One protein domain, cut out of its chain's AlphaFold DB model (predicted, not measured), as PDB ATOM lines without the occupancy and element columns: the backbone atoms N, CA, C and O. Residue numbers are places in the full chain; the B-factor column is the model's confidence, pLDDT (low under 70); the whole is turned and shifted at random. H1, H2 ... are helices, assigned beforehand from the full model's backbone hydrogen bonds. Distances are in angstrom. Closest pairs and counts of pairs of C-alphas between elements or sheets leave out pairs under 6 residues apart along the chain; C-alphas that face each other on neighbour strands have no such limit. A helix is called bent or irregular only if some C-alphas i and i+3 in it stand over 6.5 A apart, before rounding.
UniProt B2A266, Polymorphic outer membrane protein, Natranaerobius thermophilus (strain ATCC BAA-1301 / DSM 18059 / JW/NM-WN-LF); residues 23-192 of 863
ATOM      1  N   ASP A  23      11.458   3.978  20.541       65.19
ATOM      2  CA  ASP A  23      10.514   4.234  19.445       65.19
ATOM      3  C   ASP A  23      11.134   5.109  18.347       65.19
ATOM      4  O   ASP A  23      11.002   4.820  17.158       65.19
ATOM      5  N   ILE A  24      11.859   6.163  18.729       66.69
ATOM      6  CA  ILE A  24      12.579   7.033  17.795       66.69
ATOM      7  C   ILE A  24      13.687   6.254  17.071       66.69
ATOM      8  O   ILE A  24      13.826   6.394  15.857       66.69
ATOM      9  N   GLN A  25      14.452   5.416  17.772       66.94
ATOM     10  CA  GLN A  25      15.481   4.559  17.176       66.94
ATOM     11  C   GLN A  25      14.884   3.559  16.184       66.94
ATOM     12  O   GLN A  25      15.424   3.411  15.091       66.94
ATOM     13  N   ASN A  26      13.745   2.946  16.509       71.00
ATOM     14  CA  ASN A  26      13.034   2.029  15.621       71.00
ATOM     15  C   ASN A  26      12.487   2.747  14.380       71.00
ATOM     16  O   ASN A  26      12.598   2.228  13.270       71.00
ATOM     17  N   VAL A  27      11.977   3.974  14.528       72.88
ATOM     18  CA  VAL A  27      11.562   4.814  13.392       72.88
ATOM     19  C   VAL A  27      12.760   5.182  12.512       72.88
ATOM     20  O   VAL A  27      12.686   5.046  11.293       72.88
ATOM     21  N   PHE A  28      13.888   5.597  13.095       71.88
ATOM     22  CA  PHE A  28      15.103   5.883  12.326       71.88
ATOM     23  C   PHE A  28      15.675   4.636  11.651       71.88
ATOM     24  O   PHE A  28      16.165   4.729  10.527       71.88
ATOM     25  N   ALA A  29      15.589   3.475  12.292       72.31
ATOM     26  CA  ALA A  29      16.001   2.207  11.715       72.31
ATOM     27  C   ALA A  29      15.106   1.804  10.535       72.31
ATOM     28  O   ALA A  29      15.624   1.451   9.479       72.31
ATOM     29  N   ALA A  30      13.784   1.950  10.661       72.56
ATOM     30  CA  ALA A  30      12.846   1.720   9.563       72.56
ATOM     31  C   ALA A  30      13.112   2.666   8.381       72.56
ATOM     32  O   ALA A  30      13.214   2.222   7.239       72.56
ATOM     33  N   LEU A  31      13.327   3.959   8.650       74.50
ATOM     34  CA  LEU A  31      13.710   4.938   7.627       74.50
ATOM     35  C   LEU A  31      15.064   4.607   6.984       74.50
ATOM     36  O   LEU A  31      15.234   4.783   5.781       74.50
ATOM     37  N   SER A  32      16.016   4.093   7.765       77.31
ATOM     38  CA  SER A  32      17.316   3.659   7.249       77.31
ATOM     39  C   SER A  32      17.169   2.441   6.338       77.31
ATOM     40  O   SER A  32      17.792   2.409   5.284       77.31
ATOM     41  N   LEU A  33      16.314   1.472   6.679       80.25
ATOM     42  CA  LEU A  33      16.047   0.303   5.830       80.25
ATOM     43  C   LEU A  33      15.392   0.685   4.500       80.25
ATOM     44  O   LEU A  33      15.781   0.137   3.473       80.25
ATOM     45  N   ILE A  34      14.487   1.669   4.490       79.62
ATOM     46  CA  ILE A  34      13.880   2.193   3.252       79.62
ATOM     47  C   ILE A  34      14.950   2.713   2.279       79.62
ATOM     48  O   ILE A  34      14.808   2.563   1.070       79.62
ATOM     49  N   VAL A  35      16.044   3.282   2.793       78.50
ATOM     50  CA  VAL A  35      17.160   3.776   1.971       78.50
ATOM     51  C   VAL A  35      18.168   2.669   1.648       78.50
ATOM     52  O   VAL A  35      18.685   2.598   0.535       78.50
ATOM     53  N   LEU A  36      18.466   1.798   2.612       83.62
ATOM     54  CA  LEU A  36      19.516   0.789   2.488       83.62
ATOM     55  C   LEU A  36      19.099  -0.407   1.628       83.62
ATOM     56  O   LEU A  36      19.954  -0.959   0.941       83.62
ATOM     57  N   ILE A  37      17.820  -0.794   1.622       86.50
ATOM     58  CA  ILE A  37      17.331  -1.936   0.836       86.50
ATOM     59  C   ILE A  37      17.506  -1.700  -0.676       86.50
ATOM     60  O   ILE A  37      18.090  -2.563  -1.329       86.50
ATOM     61  N   PRO A  38      17.122  -0.547  -1.258       84.88
ATOM     62  CA  PRO A  38      17.385  -0.277  -2.672       84.88
ATOM     63  C   PRO A  38      18.876  -0.268  -3.027       84.88
ATOM     64  O   PRO A  38      19.262  -0.799  -4.065       84.88
ATOM     65  N   VAL A  39      19.737   0.279  -2.159       80.69
ATOM     66  CA  VAL A  39      21.202   0.258  -2.356       80.69
ATOM     67  C   VAL A  39      21.744  -1.175  -2.306       80.69
ATOM     68  O   VAL A  39      22.646  -1.531  -3.063       80.69
ATOM     69  N   TRP A  40      21.181  -2.005  -1.429       89.19
ATOM     70  CA  TRP A  40      21.548  -3.405  -1.244       89.19
ATOM     71  C   TRP A  40      21.075  -4.316  -2.386       89.19
ATOM     72  O   TRP A  40      21.807  -5.230  -2.761       89.19
ATOM     73  N   LEU A  41      19.901  -4.059  -2.970       86.56
ATOM     74  CA  LEU A  41      19.310  -4.896  -4.024       86.56
ATOM     75  C   LEU A  41      19.607  -4.402  -5.445       86.56
ATOM     76  O   LEU A  41      19.715  -5.211  -6.360       86.56
ATOM     77  N   PHE A  42      19.788  -3.096  -5.645       85.56
ATOM     78  CA  PHE A  42      19.976  -2.481  -6.966       85.56
ATOM     79  C   PHE A  42      21.274  -1.677  -7.071       85.56
ATOM     80  O   PHE A  42      21.396  -0.810  -7.937       85.56
ATOM     81  N   GLY A  43      22.258  -1.962  -6.213       84.38
ATOM     82  CA  GLY A  43      23.497  -1.193  -6.087       84.38
ATOM     83  C   GLY A  43      24.195  -0.892  -7.414       84.38
ATOM     84  O   GLY A  43      24.557   0.256  -7.653       84.38
ATOM     85  N   TYR A  44      24.322  -1.871  -8.315       85.06
ATOM     86  CA  TYR A  44      24.916  -1.659  -9.643       85.06
ATOM     87  C   TYR A  44      24.118  -0.689 -10.536       85.06
ATOM     88  O   TYR A  44      24.693   0.260 -11.078       85.06
ATOM     89  N   LYS A  45      22.796  -0.879 -10.668       81.62
ATOM     90  CA  LYS A  45      21.928   0.004 -11.475       81.62
ATOM     91  C   LYS A  45      21.887   1.417 -10.890       81.62
ATOM     92  O   LYS A  45      22.021   2.403 -11.611       81.62
ATOM     93  N   LEU A  46      21.792   1.511  -9.565       81.19
ATOM     94  CA  LEU A  46      21.775   2.776  -8.842       81.19
ATOM     95  C   LEU A  46      23.115   3.515  -8.966       81.19
ATOM     96  O   LEU A  46      23.139   4.734  -9.109       81.19
ATOM     97  N   PHE A  47      24.236   2.794  -8.969       79.75
ATOM     98  CA  PHE A  47      25.560   3.378  -9.173       79.75
ATOM     99  C   PHE A  47      25.708   4.009 -10.566       79.75
ATOM    100  O   PHE A  47      26.180   5.142 -10.672       79.75
ATOM    101  N   LYS A  48      25.235   3.332 -11.625       76.31
ATOM    102  CA  LYS A  48      25.177   3.910 -12.982       76.31
ATOM    103  C   LYS A  48      24.324   5.178 -13.026       76.31
ATOM    104  O   LYS A  48      24.748   6.178 -13.600       76.31
ATOM    105  N   LEU A  49      23.167   5.158 -12.363       79.06
ATOM    106  CA  LEU A  49      22.283   6.318 -12.270       79.06
ATOM    107  C   LEU A  49      22.970   7.509 -11.581       79.06
ATOM    108  O   LEU A  49      22.887   8.631 -12.075       79.06
ATOM    109  N   TRP A  50      23.695   7.286 -10.480       78.44
ATOM    110  CA  TRP A  50      24.424   8.353  -9.783       78.44
ATOM    111  C   TRP A  50      25.555   8.952 -10.623       78.44
ATOM    112  O   TRP A  50      25.766  10.166 -10.600       78.44
ATOM    113  N   ILE A  51      26.265   8.130 -11.394       77.81
ATOM    114  CA  ILE A  51      27.288   8.609 -12.333       77.81
ATOM    115  C   ILE A  51      26.653   9.472 -13.426       77.81
ATOM    116  O   ILE A  51      27.120  10.581 -13.680       77.81
ATOM    117  N   ALA A  52      25.556   9.011 -14.027       73.12
ATOM    118  CA  ALA A  52      24.834   9.780 -15.037       73.12
ATOM    119  C   ALA A  52      24.318  11.110 -14.463       73.12
ATOM    120  O   ALA A  52      24.514  12.168 -15.055       73.12
ATOM    121  N   PHE A  53      23.736  11.077 -13.263       79.81
ATOM    122  CA  PHE A  53      23.222  12.262 -12.580       79.81
ATOM    123  C   PHE A  53      24.324  13.270 -12.235       79.81
ATOM    124  O   PHE A  53      24.155  14.471 -12.432       79.81
ATOM    125  N   THR A  54      25.477  12.809 -11.749       76.56
ATOM    126  CA  THR A  54      26.612  13.701 -11.457       76.56
ATOM    127  C   THR A  54      27.187  14.320 -12.729       76.56
ATOM    128  O   THR A  54      27.465  15.521 -12.735       76.56
ATOM    129  N   GLY A  55      27.280  13.552 -13.819       74.50
ATOM    130  CA  GLY A  55      27.610  14.067 -15.148       74.50
ATOM    131  C   GLY A  55      26.617  15.130 -15.624       74.50
ATOM    132  O   GLY A  55      27.029  16.204 -16.065       74.50
ATOM    133  N   PHE A  56      25.319  14.878 -15.436       79.06
ATOM    134  CA  PHE A  56      24.243  15.808 -15.770       79.06
ATOM    135  C   PHE A  56      24.346  17.131 -15.012       79.06
ATOM    136  O   PHE A  56      24.340  18.208 -15.610       79.06
ATOM    137  N   VAL A  57      24.503  17.064 -13.689       79.88
ATOM    138  CA  VAL A  57      24.612  18.254 -12.840       79.88
ATOM    139  C   VAL A  57      25.871  19.053 -13.176       79.88
ATOM    140  O   VAL A  57      25.799  20.272 -13.307       79.88
ATOM    141  N   MET A  58      27.019  18.397 -13.369       76.56
ATOM    142  CA  MET A  58      28.270  19.086 -13.706       76.56
ATOM    143  C   MET A  58      28.218  19.740 -15.089       76.56
ATOM    144  O   MET A  58      28.620  20.897 -15.225       76.56
ATOM    145  N   GLY A  59      27.676  19.046 -16.095       77.94
ATOM    146  CA  GLY A  59      27.470  19.595 -17.436       77.94
ATOM    147  C   GLY A  59      26.532  20.805 -17.434       77.94
ATOM    148  O   GLY A  59      26.846  21.842 -18.027       77.94
ATOM    149  N   GLY A  60      25.432  20.728 -16.681       78.25
ATOM    150  CA  GLY A  60      24.487  21.833 -16.516       78.25
ATOM    151  C   GLY A  60      25.068  23.033 -15.761       78.25
ATOM    152  O   GLY A  60      24.858  24.178 -16.160       78.25
ATOM    153  N   LEU A  61      25.852  22.802 -14.702       79.44
ATOM    154  CA  LEU A  61      26.494  23.872 -13.928       79.44
ATOM    155  C   LEU A  61      27.591  24.591 -14.725       79.44
ATOM    156  O   LEU A  61      27.671  25.823 -14.677       79.44
ATOM    157  N   LEU A  62      28.419  23.849 -15.468       73.06
ATOM    158  CA  LEU A  62      29.488  24.413 -16.298       73.06
ATOM    159  C   LEU A  62      28.918  25.284 -17.420       73.06
ATOM    160  O   LEU A  62      29.316  26.440 -17.573       73.06
ATOM    161  N   SER A  63      27.939  24.769 -18.157       79.62
ATOM    162  CA  SER A  63      27.300  25.490 -19.264       79.62
ATOM    163  C   SER A  63      26.480  26.694 -18.793       79.62
ATOM    164  O   SER A  63      26.567  27.765 -19.399       79.62
ATOM    165  N   SER A  64      25.763  26.583 -17.669       74.94
ATOM    166  CA  SER A  64      25.068  27.722 -17.055       74.94
ATOM    167  C   SER A  64      26.058  28.822 -16.667       74.94
ATOM    168  O   SER A  64      25.834  29.994 -16.969       74.94
ATOM    169  N   SER A  65      27.194  28.452 -16.068       77.25
ATOM    170  CA  SER A  65      28.246  29.404 -15.683       77.25
ATOM    171  C   SER A  65      28.853  30.117 -16.898       77.25
ATOM    172  O   SER A  65      29.029  31.335 -16.868       77.25
ATOM    173  N   ILE A  66      29.107  29.388 -17.991       75.38
ATOM    174  CA  ILE A  66      29.616  29.945 -19.257       75.38
ATOM    175  C   ILE A  66      28.577  30.869 -19.910       75.38
ATOM    176  O   ILE A  66      28.923  31.949 -20.392       75.38
ATOM    177  N   THR A  67      27.298  30.490 -19.883       76.31
ATOM    178  CA  THR A  67      26.205  31.280 -20.468       76.31
ATOM    179  C   THR A  67      26.021  32.602 -19.724       76.31
ATOM    180  O   THR A  67      25.961  33.662 -20.350       76.31
ATOM    181  N   PHE A  68      26.024  32.578 -18.387       74.56
ATOM    182  CA  PHE A  68      25.948  33.800 -17.583       74.56
ATOM    183  C   PHE A  68      27.191  34.687 -17.727       74.56
ATOM    184  O   PHE A  68      27.053  35.911 -17.727       74.56
ATOM    185  N   ALA A  69      28.380  34.099 -17.900       75.75
ATOM    186  CA  ALA A  69      29.607  34.848 -18.163       75.75
ATOM    187  C   ALA A  69      29.614  35.522 -19.548       75.75
ATOM    188  O   ALA A  69      30.198  36.594 -19.696       75.75
ATOM    189  N   SER A  70      28.949  34.922 -20.541       74.25
ATOM    190  CA  SER A  70      28.971  35.391 -21.935       74.25
ATOM    191  C   SER A  70      27.838  36.367 -22.273       74.25
ATOM    192  O   SER A  70      28.036  37.282 -23.068       74.25
ATOM    193  N   VAL A  71      26.652  36.190 -21.680       72.50
ATOM    194  CA  VAL A  71      25.428  36.933 -22.052       72.50
ATOM    195  C   VAL A  71      24.999  37.950 -20.976       72.50
ATOM    196  O   VAL A  71      24.226  38.867 -21.255       72.50
ATOM    197  N   GLY A  72      25.533  37.846 -19.753       68.62
ATOM    198  CA  GLY A  72      25.180  38.709 -18.621       68.62
ATOM    199  C   GLY A  72      23.794  38.406 -18.014       68.62
ATOM    200  O   GLY A  72      22.969  37.720 -18.622       68.62
ATOM    201  N   PRO A  73      23.500  38.889 -16.790       68.81
ATOM    202  CA  PRO A  73      22.264  38.556 -16.083       68.81
ATOM    203  C   PRO A  73      21.074  39.371 -16.621       68.81
ATOM    204  O   PRO A  73      20.757  40.446 -16.114       68.81
ATOM    205  N   SER A  74      20.399  38.856 -17.648       72.00
ATOM    206  CA  SER A  74      19.100  39.351 -18.125       72.00
ATOM    207  C   SER A  74      18.027  38.262 -18.023       72.00
ATOM    208  O   SER A  74      18.334  37.071 -17.975       72.00
ATOM    209  N   THR A  75      16.749  38.647 -18.001       59.94
ATOM    210  CA  THR A  75      15.619  37.700 -17.923       59.94
ATOM    211  C   THR A  75      15.555  36.741 -19.117       59.94
ATOM    212  O   THR A  75      15.131  35.604 -18.946       59.94
ATOM    213  N   GLY A  76      16.036  37.153 -20.297       63.78
ATOM    214  CA  GLY A  76      16.174  36.279 -21.469       63.78
ATOM    215  C   GLY A  76      17.369  35.321 -21.385       63.78
ATOM    216  O   GLY A  76      17.266  34.170 -21.803       63.78
ATOM    217  N   ALA A  77      18.479  35.754 -20.775       61.16
ATOM    218  CA  ALA A  77      19.667  34.919 -20.590       61.16
ATOM    219  C   ALA A  77      19.419  33.740 -19.635       61.16
ATOM    220  O   ALA A  77      20.011  32.681 -19.814       61.16
ATOM    221  N   ALA A  78      18.509  33.889 -18.666       66.62
ATOM    222  CA  ALA A  78      18.123  32.799 -17.771       66.62
ATOM    223  C   ALA A  78      17.403  31.659 -18.513       66.62
ATOM    224  O   ALA A  78      17.690  30.494 -18.259       66.62
ATOM    225  N   GLY A  79      16.517  31.982 -19.465       70.94
ATOM    226  CA  GLY A  79      15.837  30.972 -20.284       70.94
ATOM    227  C   GLY A  79      16.809  30.211 -21.187       70.94
ATOM    228  O   GLY A  79      16.781  28.984 -21.233       70.94
ATOM    229  N   ILE A  80      17.731  30.933 -21.832       72.50
ATOM    230  CA  ILE A  80      18.776  30.337 -22.678       72.50
ATOM    231  C   ILE A  80      19.729  29.472 -21.838       72.50
ATOM    232  O   ILE A  80      20.050  28.358 -22.239       72.50
ATOM    233  N   ALA A  81      20.123  29.926 -20.643       73.25
ATOM    234  CA  ALA A  81      20.988  29.165 -19.742       73.25
ATOM    235  C   ALA A  81      20.347  27.853 -19.265       73.25
ATOM    236  O   ALA A  81      21.057  26.866 -19.110       73.25
ATOM    237  N   VAL A  82      19.024  27.810 -19.075       77.50
ATOM    238  CA  VAL A  82      18.318  26.572 -18.702       77.50
ATOM    239  C   VAL A  82      18.316  25.570 -19.854       77.50
ATOM    240  O   VAL A  82      18.648  24.408 -19.639       77.50
ATOM    241  N   VAL A  83      17.999  26.007 -21.077       77.69
ATOM    242  CA  VAL A  83      17.954  25.113 -22.248       77.69
ATOM    243  C   VAL A  83      19.348  24.583 -22.588       77.69
ATOM    244  O   VAL A  83      19.537  23.375 -22.717       77.69
ATOM    245  N   VAL A  84      20.347  25.468 -22.651       77.44
ATOM    246  CA  VAL A  84      21.750  25.081 -22.876       77.44
ATOM    247  C   VAL A  84      22.260  24.217 -21.715       77.44
ATOM    248  O   VAL A  84      22.965  23.238 -21.943       77.44
ATOM    249  N   GLY A  85      21.837  24.517 -20.484       81.06
ATOM    250  CA  GLY A  85      22.124  23.736 -19.283       81.06
ATOM    251  C   GLY A  85      21.648  22.289 -19.360       81.06
ATOM    252  O   GLY A  85      22.398  21.377 -19.023       81.06
ATOM    253  N   ILE A  86      20.424  22.064 -19.839       80.31
ATOM    254  CA  ILE A  86      19.858  20.718 -19.991       80.31
ATOM    255  C   ILE A  86      20.600  19.943 -21.083       80.31
ATOM    256  O   ILE A  86      20.993  18.804 -20.843       80.31
ATOM    257  N   LEU A  87      20.862  20.560 -22.241       76.50
ATOM    258  CA  LEU A  87      21.568  19.907 -23.353       76.50
ATOM    259  C   LEU A  87      22.990  19.485 -22.959       76.50
ATOM    260  O   LEU A  87      23.382  18.335 -23.154       76.50
ATOM    261  N   PHE A  88      23.749  20.386 -22.331       77.25
ATOM    262  CA  PHE A  88      25.089  20.063 -21.834       77.25
ATOM    263  C   PHE A  88      25.065  19.139 -20.614       77.25
ATOM    264  O   PHE A  88      26.033  18.417 -20.386       77.25
ATOM    265  N   GLY A  89      23.978  19.124 -19.841       82.00
ATOM    266  CA  GLY A  89      23.742  18.116 -18.814       82.00
ATOM    267  C   GLY A  89      23.590  16.722 -19.424       82.00
ATOM    268  O   GLY A  89      24.295  15.802 -19.022       82.00
ATOM    269  N   ILE A  90      22.742  16.552 -20.439       78.88
ATOM    270  CA  ILE A  90      22.570  15.262 -21.135       78.88
ATOM    271  C   ILE A  90      23.908  14.797 -21.723       78.88
ATOM    272  O   ILE A  90      24.323  13.658 -21.506       78.88
ATOM    273  N   PHE A  91      24.641  15.705 -22.369       73.50
ATOM    274  CA  PHE A  91      25.979  15.419 -22.884       73.50
ATOM    275  C   PHE A  91      26.979  15.047 -21.772       73.50
ATOM    276  O   PHE A  91      27.748  14.095 -21.905       73.50
ATOM    277  N   GLY A  92      26.941  15.743 -20.632       76.62
ATOM    278  CA  GLY A  92      27.759  15.434 -19.460       76.62
ATOM    279  C   GLY A  92      27.439  14.070 -18.842       76.62
ATOM    280  O   GLY A  92      28.355  13.360 -18.429       76.62
ATOM    281  N   ALA A  93      26.165  13.670 -18.815       75.94
ATOM    282  CA  ALA A  93      25.732  12.344 -18.374       75.94
ATOM    283  C   ALA A  93      26.255  11.241 -19.305       75.94
ATOM    284  O   ALA A  93      26.791  10.240 -18.828       75.94
ATOM    285  N   TYR A  94      26.168  11.460 -20.620       76.69
ATOM    286  CA  TYR A  94      26.690  10.548 -21.637       76.69
ATOM    287  C   TYR A  94      28.207  10.344 -21.497       76.69
ATOM    288  O   TYR A  94      28.680   9.210 -21.403       76.69
ATOM    289  N   ILE A  95      28.975  11.434 -21.378       73.69
ATOM    290  CA  ILE A  95      30.425  11.357 -21.150       73.69
ATOM    291  C   ILE A  95      30.729  10.653 -19.825       73.69
ATOM    292  O   ILE A  95      31.595   9.783 -19.786       73.69
ATOM    293  N   ALA A  96      30.020  10.973 -18.739       77.81
ATOM    294  CA  ALA A  96      30.241  10.332 -17.444       77.81
ATOM    295  C   ALA A  96      30.026   8.807 -17.507       77.81
ATOM    296  O   ALA A  96      30.815   8.055 -16.933       77.81
ATOM    297  N   LEU A  97      29.027   8.340 -18.265       74.12
ATOM    298  CA  LEU A  97      28.763   6.917 -18.495       74.12
ATOM    299  C   LEU A  97      29.791   6.232 -19.411       74.12
ATOM    300  O   LEU A  97      30.001   5.031 -19.284       74.12
ATOM    301  N   LYS A  98      30.474   6.957 -20.298       71.19
ATOM    302  CA  LYS A  98      31.579   6.392 -21.095       71.19
ATOM    303  C   LYS A  98      32.926   6.450 -20.359       71.19
ATOM    304  O   LYS A  98      33.786   5.604 -20.582       71.19
ATOM    305  N   VAL A  99      33.105   7.400 -19.436       71.69
ATOM    306  CA  VAL A  99      34.385   7.675 -18.755       71.69
ATOM    307  C   VAL A  99      34.471   7.063 -17.347       71.69
ATOM    308  O   VAL A  99      35.560   7.006 -16.776       71.69
ATOM    309  N   TYR A 100      33.392   6.528 -16.756       78.62
ATOM    310  CA  TYR A 100      33.461   5.986 -15.384       78.62
ATOM    311  C   TYR A 100      34.437   4.813 -15.211       78.62
ATOM    312  O   TYR A 100      34.937   4.611 -14.104       78.62
ATOM    313  N   PHE A 101      34.768   4.083 -16.283       70.12
ATOM    314  CA  PHE A 101      35.837   3.078 -16.275       70.12
ATOM    315  C   PHE A 101      37.182   3.685 -15.844       70.12
ATOM    316  O   PHE A 101      37.898   3.091 -15.038       70.12
ATOM    317  N   LEU A 102      37.480   4.917 -16.276       70.31
ATOM    318  CA  LEU A 102      38.651   5.679 -15.834       70.31
ATOM    319  C   LEU A 102      38.548   6.069 -14.351       70.31
ATOM    320  O   LEU A 102      39.544   6.060 -13.633       70.31
ATOM    321  N   GLY A 103      37.343   6.367 -13.861       70.38
ATOM    322  CA  GLY A 103      37.098   6.638 -12.439       70.38
ATOM    323  C   GLY A 103      37.333   5.413 -11.546       70.38
ATOM    324  O   GLY A 103      37.954   5.521 -10.484       70.38
ATOM    325  N   VAL A 104      36.897   4.231 -11.991       71.56
ATOM    326  CA  VAL A 104      37.147   2.954 -11.300       71.56
ATOM    327  C   VAL A 104      38.638   2.622 -11.307       71.56
ATOM    328  O   VAL A 104      39.192   2.305 -10.257       71.56
ATOM    329  N   PHE A 105      39.305   2.793 -12.450       75.00
ATOM    330  CA  PHE A 105      40.755   2.652 -12.559       75.00
ATOM    331  C   PHE A 105      41.489   3.527 -11.531       75.00
ATOM    332  O   PHE A 105      42.226   3.019 -10.688       75.00
ATOM    333  N   LEU A 106      41.234   4.841 -11.542       72.62
ATOM    334  CA  LEU A 106      41.931   5.802 -10.683       72.62
ATOM    335  C   LEU A 106      41.671   5.561  -9.190       72.62
ATOM    336  O   LEU A 106      42.593   5.667  -8.380       72.62
ATOM    337  N   SER A 107      40.435   5.229  -8.816       71.25
ATOM    338  CA  SER A 107      40.070   4.986  -7.415       71.25
ATOM    339  C   SER A 107      40.711   3.714  -6.863       71.25
ATOM    340  O   SER A 107      41.315   3.752  -5.787       71.25
ATOM    341  N   VAL A 108      40.656   2.609  -7.612       73.69
ATOM    342  CA  VAL A 108      41.272   1.342  -7.199       73.69
ATOM    343  C   VAL A 108      42.790   1.465  -7.177       73.69
ATOM    344  O   VAL A 108      43.405   1.072  -6.183       73.69
ATOM    345  N   SER A 109      43.402   2.073  -8.198       74.81
ATOM    346  CA  SER A 109      44.848   2.302  -8.231       74.81
ATOM    347  C   SER A 109      45.351   3.158  -7.075       74.81
ATOM    348  O   SER A 109      46.382   2.841  -6.482       74.81
ATOM    349  N   LEU A 110      44.621   4.214  -6.707       72.69
ATOM    350  CA  LEU A 110      45.010   5.093  -5.608       72.69
ATOM    351  C   LEU A 110      44.921   4.387  -4.248       72.69
ATOM    352  O   LEU A 110      45.877   4.418  -3.474       72.69
ATOM    353  N   VAL A 111      43.792   3.736  -3.950       74.81
ATOM    354  CA  VAL A 111      43.568   3.081  -2.648       74.81
ATOM    355  C   VAL A 111      44.546   1.926  -2.447       74.81
ATOM    356  O   VAL A 111      45.185   1.824  -1.399       74.81
ATOM    357  N   THR A 112      44.707   1.075  -3.459       74.69
ATOM    358  CA  THR A 112      45.615  -0.077  -3.380       74.69
ATOM    359  C   THR A 112      47.078   0.347  -3.349       74.69
ATOM    360  O   THR A 112      47.847  -0.222  -2.576       74.69
ATOM    361  N   GLY A 113      47.452   1.399  -4.082       75.12
ATOM    362  CA  GLY A 113      48.783   1.994  -4.002       75.12
ATOM    363  C   GLY A 113      49.099   2.540  -2.606       75.12
ATOM    364  O   GLY A 113      50.186   2.296  -2.084       75.12
ATOM    365  N   LEU A 114      48.140   3.206  -1.951       74.69
ATOM    366  CA  LEU A 114      48.292   3.712  -0.579       74.69
ATOM    367  C   LEU A 114      48.398   2.588   0.462       74.69
ATOM    368  O   LEU A 114      49.233   2.662   1.363       74.69
ATOM    369  N   ILE A 115      47.595   1.528   0.329       74.50
ATOM    370  CA  ILE A 115      47.674   0.344   1.201       74.50
ATOM    371  C   ILE A 115      49.011  -0.374   1.000       74.50
ATOM    372  O   ILE A 115      49.694  -0.691   1.974       74.50
ATOM    373  N   ALA A 116      49.425  -0.584  -0.251       71.19
ATOM    374  CA  ALA A 116      50.715  -1.178  -0.569       71.19
ATOM    375  C   ALA A 116      51.855  -0.342   0.022       71.19
ATOM    376  O   ALA A 116      52.758  -0.900   0.632       71.19
ATOM    377  N   LEU A 117      51.794   0.989  -0.085       73.69
ATOM    378  CA  LEU A 117      52.782   1.899   0.499       73.69
ATOM    379  C   LEU A 117      52.860   1.779   2.030       73.69
ATOM    380  O   LEU A 117      53.955   1.803   2.598       73.69
ATOM    381  N   ALA A 118      51.713   1.611   2.697       73.12
ATOM    382  CA  ALA A 118      51.643   1.390   4.140       73.12
ATOM    383  C   ALA A 118      52.245   0.035   4.561       73.12
ATOM    384  O   ALA A 118      52.827  -0.070   5.643       73.12
ATOM    385  N   LEU A 119      52.150  -0.990   3.707       70.81
ATOM    386  CA  LEU A 119      52.648  -2.343   3.974       70.81
ATOM    387  C   LEU A 119      54.134  -2.528   3.624       70.81
ATOM    388  O   LEU A 119      54.845  -3.231   4.341       70.81
ATOM    389  N   THR A 120      54.632  -1.887   2.563       68.94
ATOM    390  CA  THR A 120      55.989  -2.116   2.023       68.94
ATOM    391  C   THR A 120      57.069  -1.207   2.614       68.94
ATOM    392  O   THR A 120      58.219  -1.260   2.183       68.94
ATOM    393  N   ARG A 121      56.742  -0.388   3.626       61.25
ATOM    394  CA  ARG A 121      57.677   0.534   4.307       61.25
ATOM    395  C   ARG A 121      58.513   1.395   3.336       61.25
ATOM    396  O   ARG A 121      59.722   1.522   3.506       61.25
ATOM    397  N   GLY A 122      57.864   2.035   2.360       58.72
ATOM    398  CA  GLY A 122      58.476   3.117   1.568       58.72
ATOM    399  C   GLY A 122      58.969   2.759   0.163       58.72
ATOM    400  O   GLY A 122      59.659   3.570  -0.450       58.72
ATOM    401  N   MET A 123      58.602   1.599  -0.389       73.62
ATOM    402  CA  MET A 123      58.875   1.264  -1.796       73.62
ATOM    403  C   MET A 123      57.827   1.889  -2.733       73.62
ATOM    404  O   MET A 123      56.957   1.194  -3.255       73.62
ATOM    405  N   ILE A 124      57.906   3.209  -2.935       74.62
ATOM    406  CA  ILE A 124      56.907   3.994  -3.688       74.62
ATOM    407  C   ILE A 124      56.713   3.452  -5.112       74.62
ATOM    408  O   ILE A 124      55.580   3.281  -5.549       74.62
ATOM    409  N   GLU A 125      57.801   3.124  -5.811       74.69
ATOM    410  CA  GLU A 125      57.765   2.644  -7.201       74.69
ATOM    411  C   GLU A 125      56.992   1.324  -7.331       74.69
ATOM    412  O   GLU A 125      56.119   1.193  -8.187       74.69
ATOM    413  N   LEU A 126      57.237   0.374  -6.421       72.38
ATOM    414  CA  LEU A 126      56.543  -0.914  -6.417       72.38
ATOM    415  C   LEU A 126      55.061  -0.760  -6.051       72.38
ATOM    416  O   LEU A 126      54.209  -1.431  -6.629       72.38
ATOM    417  N   SER A 127      54.745   0.141  -5.118       74.19
ATOM    418  CA  SER A 127      53.369   0.428  -4.699       74.19
ATOM    419  C   SER A 127      52.550   1.092  -5.808       74.19
ATOM    420  O   SER A 127      51.374   0.769  -5.967       74.19
ATOM    421  N   VAL A 128      53.161   1.976  -6.602       74.94
ATOM    422  CA  VAL A 128      52.513   2.606  -7.763       74.94
ATOM    423  C   VAL A 128      52.268   1.580  -8.869       74.94
ATOM    424  O   VAL A 128      51.154   1.505  -9.379       74.94
ATOM    425  N   ILE A 129      53.260   0.742  -9.194       77.94
ATOM    426  CA  ILE A 129      53.105  -0.325 -10.198       77.94
ATOM    427  C   ILE A 129      52.000  -1.301  -9.779       77.94
ATOM    428  O   ILE A 129      51.132  -1.635 -10.581       77.94
ATOM    429  N   PHE A 130      51.982  -1.707  -8.509       77.88
ATOM    430  CA  PHE A 130      50.954  -2.598  -7.976       77.88
ATOM    431  C   PHE A 130      49.552  -1.976  -8.042       77.88
ATOM    432  O   PHE A 130      48.601  -2.644  -8.444       77.88
ATOM    433  N   GLY A 131      49.428  -0.682  -7.720       78.19
ATOM    434  CA  GLY A 131      48.170   0.048  -7.853       78.19
ATOM    435  C   GLY A 131      47.691   0.151  -9.303       78.19
ATOM    436  O   GLY A 131      46.513  -0.063  -9.577       78.19
ATOM    437  N   ILE A 132      48.588   0.414 -10.256       76.38
ATOM    438  CA  ILE A 132      48.240   0.464 -11.685       76.38
ATOM    439  C   ILE A 132      47.760  -0.908 -12.171       76.38
ATOM    440  O   ILE A 132      46.695  -0.986 -12.775       76.38
ATOM    441  N   ILE A 133      48.481  -1.990 -11.854       79.44
ATOM    442  CA  ILE A 133      48.098  -3.357 -12.247       79.44
ATOM    443  C   ILE A 133      46.704  -3.702 -11.714       79.44
ATOM    444  O   ILE A 133      45.850  -4.152 -12.474       79.44
ATOM    445  N   LEU A 134      46.438  -3.441 -10.429       75.06
ATOM    446  CA  LEU A 134      45.121  -3.703  -9.845       75.06
ATOM    447  C   LEU A 134      44.028  -2.788 -10.405       75.06
ATOM    448  O   LEU A 134      42.888  -3.226 -10.527       75.06
ATOM    449  N   GLY A 135      44.366  -1.557 -10.791       76.81
ATOM    450  CA  GLY A 135      43.459  -0.673 -11.518       76.81
ATOM    451  C   GLY A 135      43.048  -1.253 -12.869       76.81
ATOM    452  O   GLY A 135      41.860  -1.289 -13.168       76.81
ATOM    453  N   ILE A 136      44.005  -1.746 -13.667       75.56
ATOM    454  CA  ILE A 136      43.729  -2.365 -14.978       75.56
ATOM    455  C   ILE A 136      42.834  -3.598 -14.799       75.56
ATOM    456  O   ILE A 136      41.825  -3.742 -15.487       75.56
ATOM    457  N   VAL A 137      43.159  -4.453 -13.826       76.94
ATOM    458  CA  VAL A 137      42.345  -5.631 -13.497       76.94
ATOM    459  C   VAL A 137      40.934  -5.220 -13.056       76.94
ATOM    460  O   VAL A 137      39.955  -5.834 -13.473       76.94
ATOM    461  N   ALA A 138      40.792  -4.155 -12.266       69.75
ATOM    462  CA  ALA A 138      39.487  -3.670 -11.824       69.75
ATOM    463  C   ALA A 138      38.627  -3.104 -12.963       69.75
ATOM    464  O   ALA A 138      37.406  -3.234 -12.904       69.75
ATOM    465  N   VAL A 139      39.229  -2.522 -14.007       75.69
ATOM    466  CA  VAL A 139      38.502  -2.115 -15.223       75.69
ATOM    467  C   VAL A 139      37.946  -3.341 -15.946       75.69
ATOM    468  O   VAL A 139      36.776  -3.339 -16.320       75.69
ATOM    469  N   TYR A 140      38.743  -4.407 -16.059       72.50
ATOM    470  CA  TYR A 140      38.323  -5.666 -16.681       72.50
ATOM    471  C   TYR A 140      37.170  -6.344 -15.916       72.50
ATOM    472  O   TYR A 140      36.254  -6.895 -16.518       72.50
ATOM    473  N   PHE A 141      37.158  -6.243 -14.581       76.75
ATOM    474  CA  PHE A 141      36.120  -6.823 -13.720       76.75
ATOM    475  C   PHE A 141      35.165  -5.786 -13.112       76.75
ATOM    476  O   PHE A 141      34.625  -6.012 -12.026       76.75
ATOM    477  N   VAL A 142      34.925  -4.646 -13.767       78.62
ATOM    478  CA  VAL A 142      34.193  -3.528 -13.142       78.62
ATOM    479  C   VAL A 142      32.771  -3.903 -12.712       78.62
ATOM    480  O   VAL A 142      32.348  -3.550 -11.612       78.62
ATOM    481  N   LYS A 143      32.044  -4.672 -13.534       79.25
ATOM    482  CA  LYS A 143      30.661  -5.092 -13.252       79.25
ATOM    483  C   LYS A 143      30.604  -6.049 -12.047       79.25
ATOM    484  O   LYS A 143      29.927  -5.699 -11.078       79.25
ATOM    485  N   PRO A 144      31.359  -7.169 -12.016       81.38
ATOM    486  CA  PRO A 144      31.470  -8.005 -10.819       81.38
ATOM    487  C   PRO A 144      31.964  -7.248  -9.578       81.38
ATOM    488  O   PRO A 144      31.439  -7.453  -8.487       81.38
ATOM    489  N   SER A 145      32.935  -6.343  -9.731       77.06
ATOM    490  CA  SER A 145      33.531  -5.605  -8.608       77.06
ATOM    491  C   SER A 145      32.536  -4.660  -7.943       77.06
ATOM    492  O   SER A 145      32.467  -4.609  -6.714       77.06
ATOM    493  N   ILE A 146      31.739  -3.937  -8.738       81.62
ATOM    494  CA  ILE A 146      30.686  -3.063  -8.213       81.62
ATOM    495  C   ILE A 146      29.628  -3.905  -7.500       81.62
ATOM    496  O   ILE A 146      29.322  -3.595  -6.356       81.62
ATOM    497  N   ILE A 147      29.142  -4.990  -8.115       85.88
ATOM    498  CA  ILE A 147      28.118  -5.876  -7.528       85.88
ATOM    499  C   ILE A 147      28.578  -6.457  -6.183       85.88
ATOM    500  O   ILE A 147      27.832  -6.447  -5.205       85.88
ATOM    501  N   ILE A 148      29.821  -6.937  -6.107       82.06
ATOM    502  CA  ILE A 148      30.380  -7.489  -4.869       82.06
ATOM    503  C   ILE A 148      30.531  -6.385  -3.818       82.06
ATOM    504  O   ILE A 148      30.137  -6.574  -2.668       82.06
ATOM    505  N   SER A 149      31.062  -5.219  -4.194       78.88
ATOM    506  CA  SER A 149      31.274  -4.112  -3.261       78.88
ATOM    507  C   SER A 149      29.958  -3.579  -2.688       78.88
ATOM    508  O   SER A 149      29.841  -3.462  -1.466       78.88
ATOM    509  N   THR A 150      28.957  -3.322  -3.535       86.62
ATOM    510  CA  THR A 150      27.633  -2.833  -3.119       86.62
ATOM    511  C   THR A 150      26.846  -3.898  -2.362       86.62
ATOM    512  O   THR A 150      26.144  -3.569  -1.408       86.62
ATOM    513  N   GLY A 151      26.986  -5.177  -2.727       88.44
ATOM    514  CA  GLY A 151      26.390  -6.304  -2.010       88.44
ATOM    515  C   GLY A 151      26.955  -6.467  -0.596       88.44
ATOM    516  O   GLY A 151      26.188  -6.612   0.357       88.44
ATOM    517  N   ILE A 152      28.279  -6.352  -0.425       85.44
ATOM    518  CA  ILE A 152      28.934  -6.394   0.894       85.44
ATOM    519  C   ILE A 152      28.534  -5.184   1.737       85.44
ATOM    520  O   ILE A 152      28.109  -5.354   2.882       85.44
ATOM    521  N   SER A 153      28.660  -3.965   1.203       83.44
ATOM    522  CA  SER A 153      28.373  -2.750   1.971       83.44
ATOM    523  C   SER A 153      26.885  -2.622   2.297       83.44
ATOM    524  O   SER A 153      26.531  -2.298   3.432       83.44
ATOM    525  N   GLY A 154      26.011  -2.912   1.328       85.00
ATOM    526  CA  GLY A 154      24.560  -2.888   1.486       85.00
ATOM    527  C   GLY A 154      24.077  -3.971   2.446       85.00
ATOM    528  O   GLY A 154      23.382  -3.659   3.409       85.00
ATOM    529  N   GLY A 155      24.533  -5.213   2.259       88.56
ATOM    530  CA  GLY A 155      24.161  -6.345   3.111       88.56
ATOM    531  C   GLY A 155      24.614  -6.156   4.554       88.56
ATOM    532  O   GLY A 155      23.819  -6.325   5.472       88.56
ATOM    533  N   SER A 156      25.848  -5.683   4.766       86.50
ATOM    534  CA  SER A 156      26.356  -5.374   6.112       86.50
ATOM    535  C   SER A 156      25.561  -4.257   6.791       86.50
ATOM    536  O   SER A 156      25.294  -4.327   7.990       86.50
ATOM    537  N   SER A 157      25.159  -3.232   6.034       88.31
ATOM    538  CA  SER A 157      24.383  -2.109   6.570       88.31
ATOM    539  C   SER A 157      22.964  -2.541   6.947       88.31
ATOM    540  O   SER A 157      22.500  -2.230   8.041       88.31
ATOM    541  N   VAL A 158      22.294  -3.317   6.087       90.50
ATOM    542  CA  VAL A 158      20.959  -3.875   6.358       90.50
ATOM    543  C   VAL A 158      21.006  -4.845   7.541       90.50
ATOM    544  O   VAL A 158      20.192  -4.724   8.457       90.50
ATOM    545  N   ALA A 159      21.995  -5.742   7.593       88.75
ATOM    546  CA  ALA A 159      22.193  -6.657   8.716       88.75
ATOM    547  C   ALA A 159      22.426  -5.921  10.035       88.75
ATOM    548  O   ALA A 159      21.864  -6.314  11.054       88.75
ATOM    549  N   GLY A 160      23.221  -4.847  10.023       86.19
ATOM    550  CA  GLY A 160      23.472  -4.023  11.202       86.19
ATOM    551  C   GLY A 160      22.205  -3.362  11.737       86.19
ATOM    552  O   GLY A 160      21.969  -3.378  12.945       86.19
ATOM    553  N   VAL A 161      21.352  -2.849  10.847       88.31
ATOM    554  CA  VAL A 161      20.079  -2.236  11.244       88.31
ATOM    555  C   VAL A 161      19.090  -3.289  11.758       88.31
ATOM    556  O   VAL A 161      18.516  -3.094  12.825       88.31
ATOM    557  N   ILE A 162      18.948  -4.436  11.082       85.62
ATOM    558  CA  ILE A 162      18.090  -5.548  11.539       85.62
ATOM    559  C   ILE A 162      18.574  -6.079  12.895       85.62
ATOM    560  O   ILE A 162      17.782  -6.243  13.821       85.62
ATOM    561  N   ALA A 163      19.879  -6.300  13.053       85.62
ATOM    562  CA  ALA A 163      20.463  -6.753  14.310       85.62
ATOM    563  C   ALA A 163      20.204  -5.775  15.462       85.62
ATOM    564  O   ALA A 163      19.915  -6.219  16.574       85.62
ATOM    565  N   GLY A 164      20.286  -4.468  15.187       79.06
ATOM    566  CA  GLY A 164      19.994  -3.408  16.148       79.06
ATOM    567  C   GLY A 164      18.520  -3.358  16.556       79.06
ATOM    568  O   GLY A 164      18.233  -3.319  17.746       79.06
ATOM    569  N   VAL A 165      17.595  -3.424  15.590       80.94
ATOM    570  CA  VAL A 165      16.140  -3.358  15.838       80.94
ATOM    571  C   VAL A 165      15.635  -4.576  16.604       80.94
ATOM    572  O   VAL A 165      14.864  -4.441  17.549       80.94
ATOM    573  N   PHE A 166      16.080  -5.773  16.223       80.06
ATOM    574  CA  PHE A 166      15.612  -7.020  16.832       80.06
ATOM    575  C   PHE A 166      16.453  -7.466  18.036       80.06
ATOM    576  O   PHE A 166      16.215  -8.545  18.578       80.06
ATOM    577  N   GLY A 167      17.447  -6.671  18.451       81.75
ATOM    578  CA  GLY A 167      18.304  -6.984  19.595       81.75
ATOM    579  C   GLY A 167      18.997  -8.344  19.473       81.75
ATOM    580  O   GLY A 167      19.108  -9.081  20.456       81.75
ATOM    581  N   LEU A 168      19.415  -8.720  18.260       86.25
ATOM    582  CA  LEU A 168      19.937 -10.059  17.989       86.25
ATOM    583  C   LEU A 168      21.232 -10.301  18.767       86.25
ATOM    584  O   LEU A 168      22.126  -9.455  18.793       86.25
ATOM    585  N   ASN A 169      21.366 -11.483  19.370       86.38
ATOM    586  CA  ASN A 169      22.607 -11.868  20.039       86.38
ATOM    587  C   ASN A 169      23.750 -12.080  19.025       86.38
ATOM    588  O   ASN A 169      23.516 -12.293  17.836       86.38
ATOM    589  N   ILE A 170      25.000 -12.065  19.501       83.06
ATOM    590  CA  ILE A 170      26.197 -12.179  18.648       83.06
ATOM    591  C   ILE A 170      26.160 -13.431  17.756       83.06
ATOM    592  O   ILE A 170      26.566 -13.357  16.601       83.06
ATOM    593  N   ALA A 171      25.637 -14.560  18.243       82.62
ATOM    594  CA  ALA A 171      25.545 -15.784  17.447       82.62
ATOM    595  C   ALA A 171      24.590 -15.626  16.249       82.62
ATOM    596  O   ALA A 171      24.924 -16.032  15.139       82.62
ATOM    597  N   LEU A 172      23.437 -14.983  16.449       80.56
ATOM    598  CA  LEU A 172      22.482 -14.680  15.381       80.56
ATOM    599  C   LEU A 172      22.995 -13.587  14.438       80.56
ATOM    600  O   LEU A 172      22.761 -13.673  13.238       80.56
ATOM    601  N   GLN A 173      23.744 -12.602  14.938       84.25
ATOM    602  CA  GLN A 173      24.394 -11.601  14.086       84.25
ATOM    603  C   GLN A 173      25.454 -12.237  13.180       84.25
ATOM    604  O   GLN A 173      25.471 -11.976  11.980       84.25
ATOM    605  N   ILE A 174      26.285 -13.134  13.719       82.81
ATOM    606  CA  ILE A 174      27.289 -13.875  12.939       82.81
ATOM    607  C   ILE A 174      26.634 -14.682  11.806       82.81
ATOM    608  O   ILE A 174      27.253 -14.853  10.761       82.81
ATOM    609  N   LEU A 175      25.387 -15.134  11.978       85.88
ATOM    610  CA  LEU A 175      24.617 -15.805  10.928       85.88
ATOM    611  C   LEU A 175      23.947 -14.820   9.955       85.88
ATOM    612  O   LEU A 175      23.941 -15.059   8.751       85.88
ATOM    613  N   LEU A 176      23.412 -13.700  10.443       88.88
ATOM    614  CA  LEU A 176      22.646 -12.747   9.633       88.88
ATOM    615  C   LEU A 176      23.500 -11.997   8.595       88.88
ATOM    616  O   LEU A 176      23.064 -11.800   7.459       88.88
ATOM    617  N   TYR A 177      24.708 -11.571   8.969       90.00
ATOM    618  CA  TYR A 177      25.602 -10.821   8.077       90.00
ATOM    619  C   TYR A 177      25.970 -11.593   6.796       90.00
ATOM    620  O   TYR A 177      25.762 -11.057   5.709       90.00
ATOM    621  N   PRO A 178      26.461 -12.846   6.850       88.19
ATOM    622  CA  PRO A 178      26.773 -13.586   5.630       88.19
ATOM    623  C   PRO A 178      25.529 -13.895   4.788       88.19
ATOM    624  O   PRO A 178      25.625 -13.852   3.567       88.19
ATOM    625  N   ILE A 179      24.363 -14.139   5.404       90.62
ATOM    626  CA  ILE A 179      23.109 -14.406   4.673       90.62
ATOM    627  C   ILE A 179      22.685 -13.182   3.855       90.62
ATOM    628  O   ILE A 179      22.428 -13.288   2.659       90.62
ATOM    629  N   THR A 180      22.643 -12.009   4.483       90.25
ATOM    630  CA  THR A 180      22.246 -10.760   3.813       90.25
ATOM    631  C   THR A 180      23.261 -10.322   2.754       90.25
ATOM    632  O   THR A 180      22.874  -9.886   1.671       90.25
ATOM    633  N   ILE A 181      24.564 -10.486   3.003       91.38
ATOM    634  CA  ILE A 181      25.607 -10.214   2.003       91.38
ATOM    635  C   ILE A 181      25.469 -11.163   0.807       91.38
ATOM    636  O   ILE A 181      25.427 -10.699  -0.332       91.38
ATOM    637  N   ALA A 182      25.352 -12.472   1.048       89.94
ATOM    638  CA  ALA A 182      25.213 -13.467  -0.012       89.94
ATOM    639  C   ALA A 182      23.944 -13.236  -0.839       89.94
ATOM    640  O   ALA A 182      24.010 -13.261  -2.066       89.94
ATOM    641  N   PHE A 183      22.820 -12.936  -0.182       91.25
ATOM    642  CA  PHE A 183      21.565 -12.627  -0.859       91.25
ATOM    643  C   PHE A 183      21.668 -11.363  -1.715       91.25
ATOM    644  O   PHE A 183      21.253 -11.385  -2.866       91.25
ATOM    645  N   GLY A 184      22.271 -10.284  -1.204       89.94
ATOM    646  CA  GLY A 184      22.446  -9.044  -1.970       89.94
ATOM    647  C   GLY A 184      23.322  -9.222  -3.205       89.94
ATOM    648  O   GLY A 184      22.985  -8.727  -4.278       89.94
ATOM    649  N   ILE A 185      24.427  -9.962  -3.066       91.06
ATOM    650  CA  ILE A 185      25.319 -10.296  -4.182       91.06
ATOM    651  C   ILE A 185      24.576 -11.164  -5.203       91.06
ATOM    652  O   ILE A 185      24.560 -10.826  -6.384       91.06
ATOM    653  N   TRP A 186      23.931 -12.244  -4.758       93.31
ATOM    654  CA  TRP A 186      23.161 -13.142  -5.619       93.31
ATOM    655  C   TRP A 186      22.049 -12.399  -6.362       93.31
ATOM    656  O   TRP A 186      21.982 -12.468  -7.585       93.31
ATOM    657  N   PHE A 187      21.238 -11.617  -5.651       90.00
ATOM    658  CA  PHE A 187      20.132 -10.861  -6.228       90.00
ATOM    659  C   PHE A 187      20.620  -9.835  -7.255       90.00
ATOM    660  O   PHE A 187      20.072  -9.750  -8.352       90.00
ATOM    661  N   GLN A 188      21.689  -9.091  -6.953       92.00
ATOM    662  CA  GLN A 188      22.286  -8.165  -7.917       92.00
ATOM    663  C   GLN A 188      22.894  -8.892  -9.123       92.00
ATOM    664  O   GLN A 188      22.791  -8.379 -10.233       92.00
ATOM    665  N   PHE A 189      23.484 -10.078  -8.963       87.25
ATOM    666  CA  PHE A 189      23.959 -10.872 -10.101       87.25
ATOM    667  C   PHE A 189      22.820 -11.434 -10.950       87.25
ATOM    668  O   PHE A 189      22.955 -11.452 -12.165       87.25
ATOM    669  N   VAL A 190      21.705 -11.853 -10.348       84.12
ATOM    670  CA  VAL A 190      20.528 -12.356 -11.075       84.12
ATOM    671  C   VAL A 190      19.848 -11.225 -11.843       84.12
ATOM    672  O   VAL A 190      19.611 -11.344 -13.037       84.12
ATOM    673  N   THR A 191      19.608 -10.090 -11.187       81.25
ATOM    674  CA  THR A 191      18.924  -8.930 -11.791       81.25
ATOM    675  C   THR A 191      19.788  -8.124 -12.762       81.25
ATOM    676  O   THR A 191      19.267  -7.276 -13.488       81.25
ATOM    677  N   ASN A 192      21.106  -8.350 -12.755       74.31
ATOM    678  CA  ASN A 192      22.060  -7.735 -13.681       74.31
ATOM    679  C   ASN A 192      22.852  -8.769 -14.475       74.31
ATOM    680  O   ASN A 192      23.893  -8.424 -15.054       74.31
TER     681      ASN A 192
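This is residues 23 to 192 of the 863 residues of the protein "Polymorphic outer membrane protein" of Natranaerobius thermophilus (strain ATCC BAA-1301 / DSM 18059 / JW/NM-WN-LF) (UniProt B2A266). Three helical prongs point different ways from one loose junction, which lies near the bends of H1 and H2 and the turn from H3 into H4. One prong is a bundle of H1a, H4 and H5, the second is the long hairpin of H1b and H2a, and the third is the hairpin of H2b and H3. The printed part has 170 residues with five named helices, H1 to H5 in chain order, and no named strand; the class is all helix. The whole is loose, with a radius of gyration of the C-alphas of 21.5 A, and spans 66 by 52 by 31 A.

Start at Asp 23 with H1, residues 23 to 71, assigned as one helix by its hydrogen bonds but bent: C-alphas 41 and 44 are 8.6 A apart. Its arms, H1a with residues 23 to 41 and H1b with residues 44 to 71, are about perpendicular at 89 degrees. H1a also has a kink of 31 degrees near residue 35. Taken whole, H1 is the hub, touching three other helices. Next find H2, residues 75 to 119, also assigned as one helix but bent, with C-alphas 98 and 101 at 7.2 A. Its arms, H2a with residues 75 to 98 and H2b with residues 101 to 119, stand at a steep tilt of 63 degrees. H1b and H2a form a hairpin and touch, opposite ways at 36 degrees, only just a steep tilt; their closest C-alphas, Phe 56 and Gly 89, are 3.9 A apart. H3, residues 124 to 140, forms a hairpin with H2b, again opposite ways at 36 degrees, only just steep; the closest C-alphas, Ser 109 and Gly 131, are 4.0 A apart. H4, residues 142 to 165, touches H1a at a shallow tilt of 18 degrees, opposite ways, with Trp 40 and Gly 154 closest at 4.1 A between C-alphas. H1b touches H4 with residue 44 alone, the closest C-alphas being Tyr 44 and Ile 147 at 5.7 A. H5, residues 170 to 191, forms a hairpin with H4, opposite ways at 37 degrees, only just steep; C-alphas Gly 155 and Ile 181 come closest at 4.3 A. H1a touches H5 with residues 40 to 41 alone. H1a, H4 and H5 make an up and down bundle, each running against the one before it in the chain. H2a and H4 are apart, and so are H3 and H5. Every O i to N i+4 pair is within hydrogen-bond range in H1b, H2b, H3 and H4; the counts are 13 of 15 in H1a, 19 of 20 in H2a and 17 of 18 in H5.

Find C-alpha 23 at (10.514, 4.234, 19.445); from there H1a runs 26.7 A to C-alpha 41. H1b runs 40.5 A to C-alpha 71 at (25.428, 36.933, -22.052). H2a comes back over 35.3 A, and H2b covers 26.9 A. H3 measures 24.6 A and H4 34.1 A. H5 runs 31.5 A to C-alpha 191 at (18.924, -8.930, -11.791); it is neither bent nor irregular, but only just: C-alphas 175 and 178 are 6.1 A apart.

The two C-alphas farthest apart are those of Ser 74 and Ala 171, at 65.9 A. The printed part has no cut, and the four links between helices are tight. Look in the B-factor column for a mean pLDDT of 78.2 over the printed part; it is under 70 at residues 23 to 25, 72 to 73, 75 to 78, 120 to 122 and 138.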